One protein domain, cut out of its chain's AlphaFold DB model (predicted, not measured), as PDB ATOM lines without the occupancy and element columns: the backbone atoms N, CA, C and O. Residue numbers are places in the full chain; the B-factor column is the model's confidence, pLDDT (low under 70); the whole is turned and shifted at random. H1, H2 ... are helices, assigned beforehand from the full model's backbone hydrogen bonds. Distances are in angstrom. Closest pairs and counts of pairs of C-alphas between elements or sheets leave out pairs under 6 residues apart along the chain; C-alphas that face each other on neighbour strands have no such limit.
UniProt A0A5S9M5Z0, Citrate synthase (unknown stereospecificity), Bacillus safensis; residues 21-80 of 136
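Overview. This is residues 21 to 80 of the 136 residues of the protein "Citrate synthase (unknown stereospecificity)" of Bacillus safensis (UniProt A0A5S9M5Z0). Three helices form a small, loosely joined group: H1 and H3 are side by side and run the same way, and the longest helix, H2, makes an open V with H3. The V closes where residues 41 to 46 of H2 touch H3; the rest of H2 runs on away from H3, and residues 58 to 64 bridge the open side of the V. The printed part has 60 residues with three named helices, in the order H1, H2, H3, and no named strand; the class is all helix. The whole is compact, with a radius of gyration of the C-alphas of 12.0 A, though its outline is only just elongated, spanning 36 by 24 by 18 A.

Along the chain. H1 takes residues 21 to 34 and is 20.2 A long from first to last C-alpha; it begins at C-alpha 21, at (593.500, 544.534, 444.053). H2 takes residues 41 to 57 and is 24.3 A long, with C-alpha 41 at (596.072, 548.948, 424.714). H3 takes residues 65 to 75 and is 15.5 A long; it ends at C-alpha 75, at (601.680, 550.554, 429.241). Residues 76 to 80 follow H3.

Arrangement. H1 touches H3, and their closest C-alphas are those of Val 22 and Ile 65, 5.5 A apart. These two helices run the same way at a shallow tilt of 18 degrees, with their centres 11.2 A apart. H1 and H2 are apart, but only just: their closest C-alphas are 8.2 A from each other. H2 touches H3 with residues 41 to 46 alone, and the closest C-alphas are those of Tyr 42 and Ala 71, 5.1 A apart. H2 and H3 run opposite ways at a steep tilt of 39 degrees and form a helical hairpin, with their centres 13.4 A apart. In H1, H2 and H3 every pair of O i and N i+4 is within hydrogen-bond range.

Size, cuts and confidence. The two C-alphas farthest apart are those of Gln 35 and Gly 58, at 36.0 A, while the first and last printed C-alphas, of Arg 21 and Ala 80, are 21.7 A apart. The printed part has no cut. The link from H1 to H2 has 6 residues and the link from H2 to H3 has 7; both are short. The mean pLDDT of the printed part is 95.0, and no printed residue is under 70.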
ATOM      1  N   ARG A  21     592.303 543.834 444.542       93.38
ATOM      2  CA  ARG A  21     593.500 544.534 444.053       93.38
ATOM      3  C   ARG A  21     593.433 544.736 442.545       93.38
ATOM      4  O   ARG A  21     593.763 545.811 442.053       93.38
ATOM      5  N   VAL A  22     592.969 543.714 441.824       93.88
ATOM      6  CA  VAL A  22     592.772 543.752 440.369       93.88
ATOM      7  C   VAL A  22     591.757 544.830 440.009       93.88
ATOM      8  O   VAL A  22     592.054 545.692 439.181       93.88
ATOM      9  N   ARG A  23     590.608 544.849 440.695       92.44
ATOM     10  CA  ARG A  23     589.593 545.893 440.514       92.44
ATOM     11  C   ARG A  23     590.186 547.289 440.696       92.44
ATOM     12  O   ARG A  23     590.027 548.145 439.827       92.44
ATOM     13  N   ARG A  24     590.907 547.509 441.799       96.06
ATOM     14  CA  ARG A  24     591.481 548.822 442.101       96.06
ATOM     15  C   ARG A  24     592.493 549.279 441.047       96.06
ATOM     16  O   ARG A  24     592.518 550.457 440.693       96.06
ATOM     17  N   LEU A  25     593.314 548.365 440.535       96.44
ATOM     18  CA  LEU A  25     594.284 548.672 439.483       96.44
ATOM     19  C   LEU A  25     593.613 549.043 438.159       96.44
ATOM     20  O   LEU A  25     594.076 549.973 437.498       96.44
ATOM     21  N   TYR A  26     592.515 548.381 437.786       95.75
ATOM     22  CA  TYR A  26     591.746 548.767 436.601       95.75
ATOM     23  C   TYR A  26     591.116 550.155 436.743       95.75
ATOM     24  O   TYR A  26     591.216 550.955 435.817       95.75
ATOM     25  N   GLU A  27     590.530 550.476 437.900       96.62
ATOM     26  CA  GLU A  27     589.960 551.806 438.174       96.62
ATOM     27  C   GLU A  27     591.014 552.923 438.039       96.62
ATOM     28  O   GLU A  27     590.784 553.942 437.379       96.62
ATOM     29  N   LEU A  28     592.198 552.720 438.627       97.81
ATOM     30  CA  LEU A  28     593.314 553.666 438.525       97.81
ATOM     31  C   LEU A  28     593.816 553.789 437.087       97.81
ATOM     32  O   LEU A  28     593.978 554.893 436.571       97.81
ATOM     33  N   SER A  29     594.005 552.656 436.414       97.62
ATOM     34  CA  SER A  29     594.457 552.641 435.026       97.62
ATOM     35  C   SER A  29     593.468 553.351 434.107       97.62
ATOM     36  O   SER A  29     593.885 554.100 433.232       97.62
ATOM     37  N   HIS A  30     592.161 553.185 434.325       97.19
ATOM     38  CA  HIS A  30     591.136 553.873 433.544       97.19
ATOM     39  C   HIS A  30     591.237 555.394 433.689       97.19
ATOM     40  O   HIS A  30     591.198 556.105 432.687       97.19
ATOM     41  N   THR A  31     591.455 555.885 434.913       98.12
ATOM     42  CA  THR A  31     591.718 557.312 435.167       98.12
ATOM     43  C   THR A  31     592.921 557.808 434.357       98.12
ATOM     44  O   THR A  31     592.840 558.837 433.690       98.12
ATOM     45  N   HIS A  32     594.024 557.055 434.345       97.81
ATOM     46  CA  HIS A  32     595.227 557.431 433.594       97.81
ATOM     47  C   HIS A  32     595.048 557.354 432.071       97.81
ATOM     48  O   HIS A  32     595.627 558.166 431.351       97.81
ATOM     49  N   VAL A  33     594.215 556.434 431.575       98.06
ATOM     50  CA  VAL A  33     593.816 556.389 430.159       98.06
ATOM     51  C   VAL A  33     593.007 557.632 429.787       98.06
ATOM     52  O   VAL A  33     593.295 558.262 428.774       98.06
ATOM     53  N   GLN A  34     592.027 558.028 430.606       98.00
ATOM     54  CA  GLN A  34     591.220 559.235 430.364       98.00
ATOM     55  C   GLN A  34     592.069 560.514 430.352       98.00
ATOM     56  O   GLN A  34     591.782 561.443 429.603       98.00
ATOM     57  N   GLN A  35     593.132 560.546 431.157       97.81
ATOM     58  CA  GLN A  35     594.106 561.639 431.196       97.81
ATOM     59  C   GLN A  35     595.123 561.596 430.042       97.81
ATOM     60  O   GLN A  35     595.946 562.502 429.930       97.81
ATOM     61  N   GLY A  36     595.108 560.554 429.205       96.81
ATOM     62  CA  GLY A  36     596.059 560.376 428.107       96.81
ATOM     63  C   GLY A  36     597.483 560.020 428.546       96.81
ATOM     64  O   GLY A  36     598.404 560.119 427.740       96.81
ATOM     65  N   LEU A  37     597.684 559.608 429.804       97.38
ATOM     66  CA  LEU A  37     599.004 559.244 430.338       97.38
ATOM     67  C   LEU A  37     599.457 557.852 429.882       97.38
ATOM     68  O   LEU A  37     600.654 557.593 429.791       97.38
ATOM     69  N   ILE A  38     598.502 556.963 429.606       97.81
ATOM     70  CA  ILE A  38     598.726 555.625 429.049       97.81
ATOM     71  C   ILE A  38     597.678 555.320 427.973       97.81
ATOM     72  O   ILE A  38     596.589 555.894 427.968       97.81
ATOM     73  N   SER A  39     597.978 554.390 427.067       97.50
ATOM     74  CA  SER A  39     597.102 554.061 425.930       97.50
ATOM     75  C   SER A  39     595.937 553.128 426.304       97.50
ATOM     76  O   SER A  39     594.884 553.097 425.650       97.50
ATOM     77  N   GLY A  40     596.146 552.304 427.331       97.69
ATOM     78  CA  GLY A  40     595.254 551.219 427.740       97.69
ATOM     79  C   GLY A  40     595.177 550.047 426.753       97.69
ATOM     80  O   GLY A  40     594.311 549.185 426.901       97.69
ATOM     81  N   THR A  41     596.029 550.008 425.730       98.12
ATOM     82  CA  THR A  41     596.072 548.948 424.714       98.12
ATOM     83  C   THR A  41     596.371 547.577 425.312       98.12
ATOM     84  O   THR A  41     595.652 546.622 425.027       98.12
ATOM     85  N   TYR A  42     597.380 547.471 426.173       97.62
ATOM     86  CA  TYR A  42     597.775 546.221 426.816       97.62
ATOM     87  C   TYR A  42     596.735 545.747 427.830       97.62
ATOM     88  O   TYR A  42     596.483 544.550 427.930       97.62
ATOM     89  N   LEU A  43     596.072 546.675 428.525       97.12
ATOM     90  CA  LEU A  43     594.958 546.359 429.426       97.12
ATOM     91  C   LEU A  43     593.765 545.772 428.660       97.12
ATOM     92  O   LEU A  43     593.235 544.731 429.044       97.12
ATOM     93  N   ARG A  44     593.378 546.396 427.539       97.19
ATOM     94  CA  ARG A  44     592.321 545.868 426.661       97.19
ATOM     95  C   ARG A  44     592.702 544.515 426.065       97.19
ATOM     96  O   ARG A  44     591.857 543.631 425.994       97.19
ATOM     97  N   LEU A  45     593.964 544.340 425.666       96.75
ATOM     98  CA  LEU A  45     594.462 543.072 425.137       96.75
ATOM     99  C   LEU A  45     594.398 541.958 426.190       96.75
ATOM    100  O   LEU A  45     593.936 540.862 425.885       96.75
ATOM    101  N   ALA A  46     594.818 542.237 427.425       95.12
ATOM    102  CA  ALA A  46     594.752 541.276 428.521       95.12
ATOM    103  C   ALA A  46     593.303 540.829 428.790       95.12
ATOM    104  O   ALA A  46     593.032 539.630 428.873       95.12
ATOM    105  N   GLU A  47     592.358 541.772 428.841       94.56
ATOM    106  CA  GLU A  47     590.932 541.460 429.002       94.56
ATOM    107  C   GLU A  47     590.345 540.692 427.815       94.56
ATOM    108  O   GLU A  47     589.585 539.745 428.018       94.56
ATOM    109  N   ALA A  48     590.732 541.031 426.583       95.38
ATOM    110  CA  ALA A  48     590.299 540.296 425.398       95.38
ATOM    111  C   ALA A  48     590.773 538.835 425.440       95.38
ATOM    112  O   ALA A  48     589.980 537.925 425.210       95.38
ATOM    113  N   ILE A  49     592.035 538.586 425.815       93.88
ATOM    114  CA  ILE A  49     592.571 537.223 425.964       93.88
ATOM    115  C   ILE A  49     591.813 536.458 427.054       93.88
ATOM    116  O   ILE A  49     591.473 535.289 426.860       93.88
ATOM    117  N   ARG A  50     591.534 537.100 428.196       93.31
ATOM    118  CA  ARG A  50     590.737 536.500 429.275       93.31
ATOM    119  C   ARG A  50     589.350 536.110 428.773       93.31
ATOM    120  O   ARG A  50     588.935 534.980 429.006       93.31
ATOM    121  N   HIS A  51     588.670 537.013 428.067       93.25
ATOM    122  CA  HIS A  51     587.326 536.775 427.556       93.25
ATOM    123  C   HIS A  51     587.289 535.633 426.536       93.25
ATOM    124  O   HIS A  51     586.484 534.716 426.674       93.25
ATOM    125  N   GLU A  52     588.210 535.613 425.571       93.81
ATOM    126  CA  GLU A  52     588.336 534.502 424.619       93.81
ATOM    127  C   GLU A  52     588.577 533.164 425.332       93.81
ATOM    128  O   GLU A  52     587.994 532.136 424.981       93.81
ATOM    129  N   LEU A  53     589.397 533.160 426.388       90.62
ATOM    130  CA  LEU A  53     589.646 531.951 427.165       90.62
ATOM    131  C   LEU A  53     588.403 531.481 427.936       90.62
ATOM    132  O   LEU A  53     588.176 530.272 428.020       90.62
ATOM    133  N   GLU A  54     587.605 532.403 428.482       91.12
ATOM    134  CA  GLU A  54     586.318 532.078 429.111       91.12
ATOM    135  C   GLU A  54     585.378 531.386 428.126       91.12
ATOM    136  O   GLU A  54     584.831 530.330 428.455       91.12
ATOM    137  N   GLN A  55     585.254 531.921 426.906       92.50
ATOM    138  CA  GLN A  55     584.396 531.341 425.869       92.50
ATOM    139  C   GLN A  55     584.870 529.946 425.452       92.50
ATOM    140  O   GLN A  55     584.080 529.006 425.390       92.50
ATOM    141  N   LEU A  56     586.179 529.772 425.246       90.69
ATOM    142  CA  LEU A  56     586.761 528.478 424.876       90.69
ATOM    143  C   LEU A  56     586.628 527.414 425.975       90.69
ATOM    144  O   LEU A  56     586.595 526.220 425.675       90.69
ATOM    145  N   LYS A  57     586.622 527.816 427.250       87.69
ATOM    146  CA  LYS A  57     586.554 526.896 428.396       87.69
ATOM    147  C   LYS A  57     585.140 526.722 428.953       87.69
ATOM    148  O   LYS A  57     584.960 525.838 429.789       87.69
ATOM    149  N   GLY A  58     584.176 527.541 428.531       89.69
ATOM    150  CA  GLY A  58     582.788 527.491 428.994       89.69
ATOM    151  C   GLY A  58     582.624 527.768 430.491       89.69
ATOM    152  O   GLY A  58     581.694 527.260 431.112       89.69
ATOM    153  N   LYS A  59     583.549 528.516 431.102       88.50
ATOM    154  CA  LYS A  59     583.506 528.864 432.529       88.50
ATOM    155  C   LYS A  59     584.108 530.239 432.774       88.50
ATOM    156  O   LYS A  59     584.972 530.669 432.015       88.50
ATOM    157  N   LYS A  60     583.700 530.878 433.872       87.62
ATOM    158  CA  LYS A  60     584.272 532.154 434.315       87.62
ATOM    159  C   LYS A  60     585.761 531.991 434.641       87.62
ATOM    160  O   LYS A  60     586.163 531.017 435.282       87.62
ATOM    161  N   ILE A  61     586.569 532.942 434.194       89.19
ATOM    162  CA  ILE A  61     588.012 533.007 434.394       89.19
ATOM    163  C   ILE A  61     588.379 534.452 434.717       89.19
ATOM    164  O   ILE A  61     588.077 535.389 433.978       89.19
ATOM    165  N   THR A  62     589.064 534.623 435.838       90.94
ATOM    166  CA  THR A  62     589.494 535.922 436.347       90.94
ATOM    167  C   THR A  62     590.883 536.293 435.847       90.94
ATOM    168  O   THR A  62     591.706 535.425 435.552       90.94
ATOM    169  N   MET A  63     591.164 537.593 435.772       91.75
ATOM    170  CA  MET A  63     592.539 538.084 435.703       91.75
ATOM    171  C   MET A  63     593.117 538.074 437.118       91.75
ATOM    172  O   MET A  63     592.436 538.494 438.054       91.75
ATOM    173  N   ASN A  64     594.350 537.604 437.293       92.88
ATOM    174  CA  ASN A  64     595.024 537.716 438.584       92.88
ATOM    175  C   ASN A  64     595.857 539.005 438.669       92.88
ATOM    176  O   ASN A  64     596.035 539.730 437.685       92.88
ATOM    177  N   ILE A  65     596.374 539.290 439.865       93.06
ATOM    178  CA  ILE A  65     597.171 540.493 440.116       93.06
ATOM    179  C   ILE A  65     598.418 540.578 439.227       93.06
ATOM    180  O   ILE A  65     598.772 541.672 438.787       93.06
ATOM    181  N   ASP A  66     599.049 539.445 438.910       93.56
ATOM    182  CA  ASP A  66     600.249 539.398 438.073       93.56
ATOM    183  C   ASP A  66     599.923 539.779 436.624       93.56
ATOM    184  O   ASP A  66     600.671 540.530 436.003       93.56
ATOM    185  N   GLY A  67     598.784 539.315 436.098       94.25
ATOM    186  CA  GLY A  67     598.319 539.622 434.745       94.25
ATOM    187  C   GLY A  67     598.018 541.106 434.552       94.25
ATOM    188  O   GLY A  67     598.528 541.723 433.616       94.25
ATOM    189  N   VAL A  68     597.267 541.709 435.481       95.69
ATOM    190  CA  VAL A  68     596.993 543.158 435.443       95.69
ATOM    191  C   VAL A  68     598.277 543.960 435.611       95.69
ATOM    192  O   VAL A  68     598.517 544.909 434.866       95.69
ATOM    193  N   SER A  69     599.138 543.563 436.550       96.06
ATOM    194  CA  SER A  69     600.414 544.246 436.783       96.06
ATOM    195  C   SER A  69     601.320 544.185 435.556       96.06
ATOM    196  O   SER A  69     601.998 545.165 435.264       96.06
ATOM    197  N   ALA A  70     601.338 543.068 434.825       96.31
ATOM    198  CA  ALA A  70     602.095 542.942 433.586       96.31
ATOM    199  C   ALA A  70     601.540 543.866 432.492       96.31
ATOM    200  O   ALA A  70     602.310 544.583 431.859       96.31
ATOM    201  N   ALA A  71     600.216 543.918 432.316       97.19
ATOM    202  CA  ALA A  71     599.589 544.820 431.352       97.19
ATOM    203  C   ALA A  71     599.909 546.297 431.647       97.19
ATOM    204  O   ALA A  71     600.265 547.038 430.734       97.19
ATOM    205  N   ILE A  72     599.857 546.708 432.919       97.31
ATOM    206  CA  ILE A  72     600.245 548.064 433.345       97.31
ATOM    207  C   ILE A  72     601.727 548.323 433.065       97.31
ATOM    208  O   ILE A  72     602.081 549.383 432.563       97.31
ATOM    209  N   GLN A  73     602.611 547.367 433.353       96.94
ATOM    210  CA  GLN A  73     604.040 547.536 433.081       96.94
ATOM    211  C   GLN A  73     604.334 547.692 431.583       96.94
ATOM    212  O   GLN A  73     605.189 548.500 431.220       96.94
ATOM    213  N   CYS A  74     603.580 547.008 430.720       97.12
ATOM    214  CA  CYS A  74     603.647 547.219 429.277       97.12
ATOM    215  C   CYS A  74     603.178 548.627 428.870       97.12
ATOM    216  O   CYS A  74     603.823 549.255 428.037       97.12
ATOM    217  N   GLU A  75     602.107 549.160 429.475       97.62
ATOM    218  CA  GLU A  75     601.680 550.554 429.241       97.62
ATOM    219  C   GLU A  75     602.763 551.571 429.616       97.62
ATOM    220  O   GLU A  75     602.903 552.604 428.967       97.62
ATOM    221  N   LEU A  76     603.543 551.265 430.652       96.50
ATOM    222  CA  LEU A  76     604.642 552.099 431.133       96.50
ATOM    223  C   LEU A  76     605.956 551.873 430.368       96.50
ATOM    224  O   LEU A  76     606.967 552.479 430.717       96.50
ATOM    225  N   ASN A  77     605.960 551.020 429.338       96.06
ATOM    226  CA  ASN A  77     607.144 550.639 428.561       96.06
ATOM    227  C   ASN A  77     608.293 550.084 429.421       96.06
ATOM    228  O   ASN A  77     609.471 550.305 429.132       96.06
ATOM    229  N   ILE A  78     607.960 549.357 430.490       96.56
ATOM    230  CA  ILE A  78     608.959 548.687 431.322       96.56
ATOM    231  C   ILE A  78     609.486 547.454 430.569       96.56
ATOM    232  O   ILE A  78     608.681 546.619 430.145       96.56
ATOM    233  N   PRO A  79     610.817 547.292 430.420       95.94
ATOM    234  CA  PRO A  79     611.397 546.102 429.802       95.94
ATOM    235  C   PRO A  79     610.994 544.821 430.540       95.94
ATOM    236  O   PRO A  79     610.981 544.776 431.776       95.94
ATOM    237  N   ALA A  80     610.703 543.756 429.794       93.50
ATOM    238  CA  ALA A  80     610.224 542.491 430.355       93.50
ATOM    239  C   ALA A  80     611.231 541.860 431.338       93.50
ATOM    240  O   ALA A  80     610.842 541.244 432.331       93.50
TER     241      ALA A  80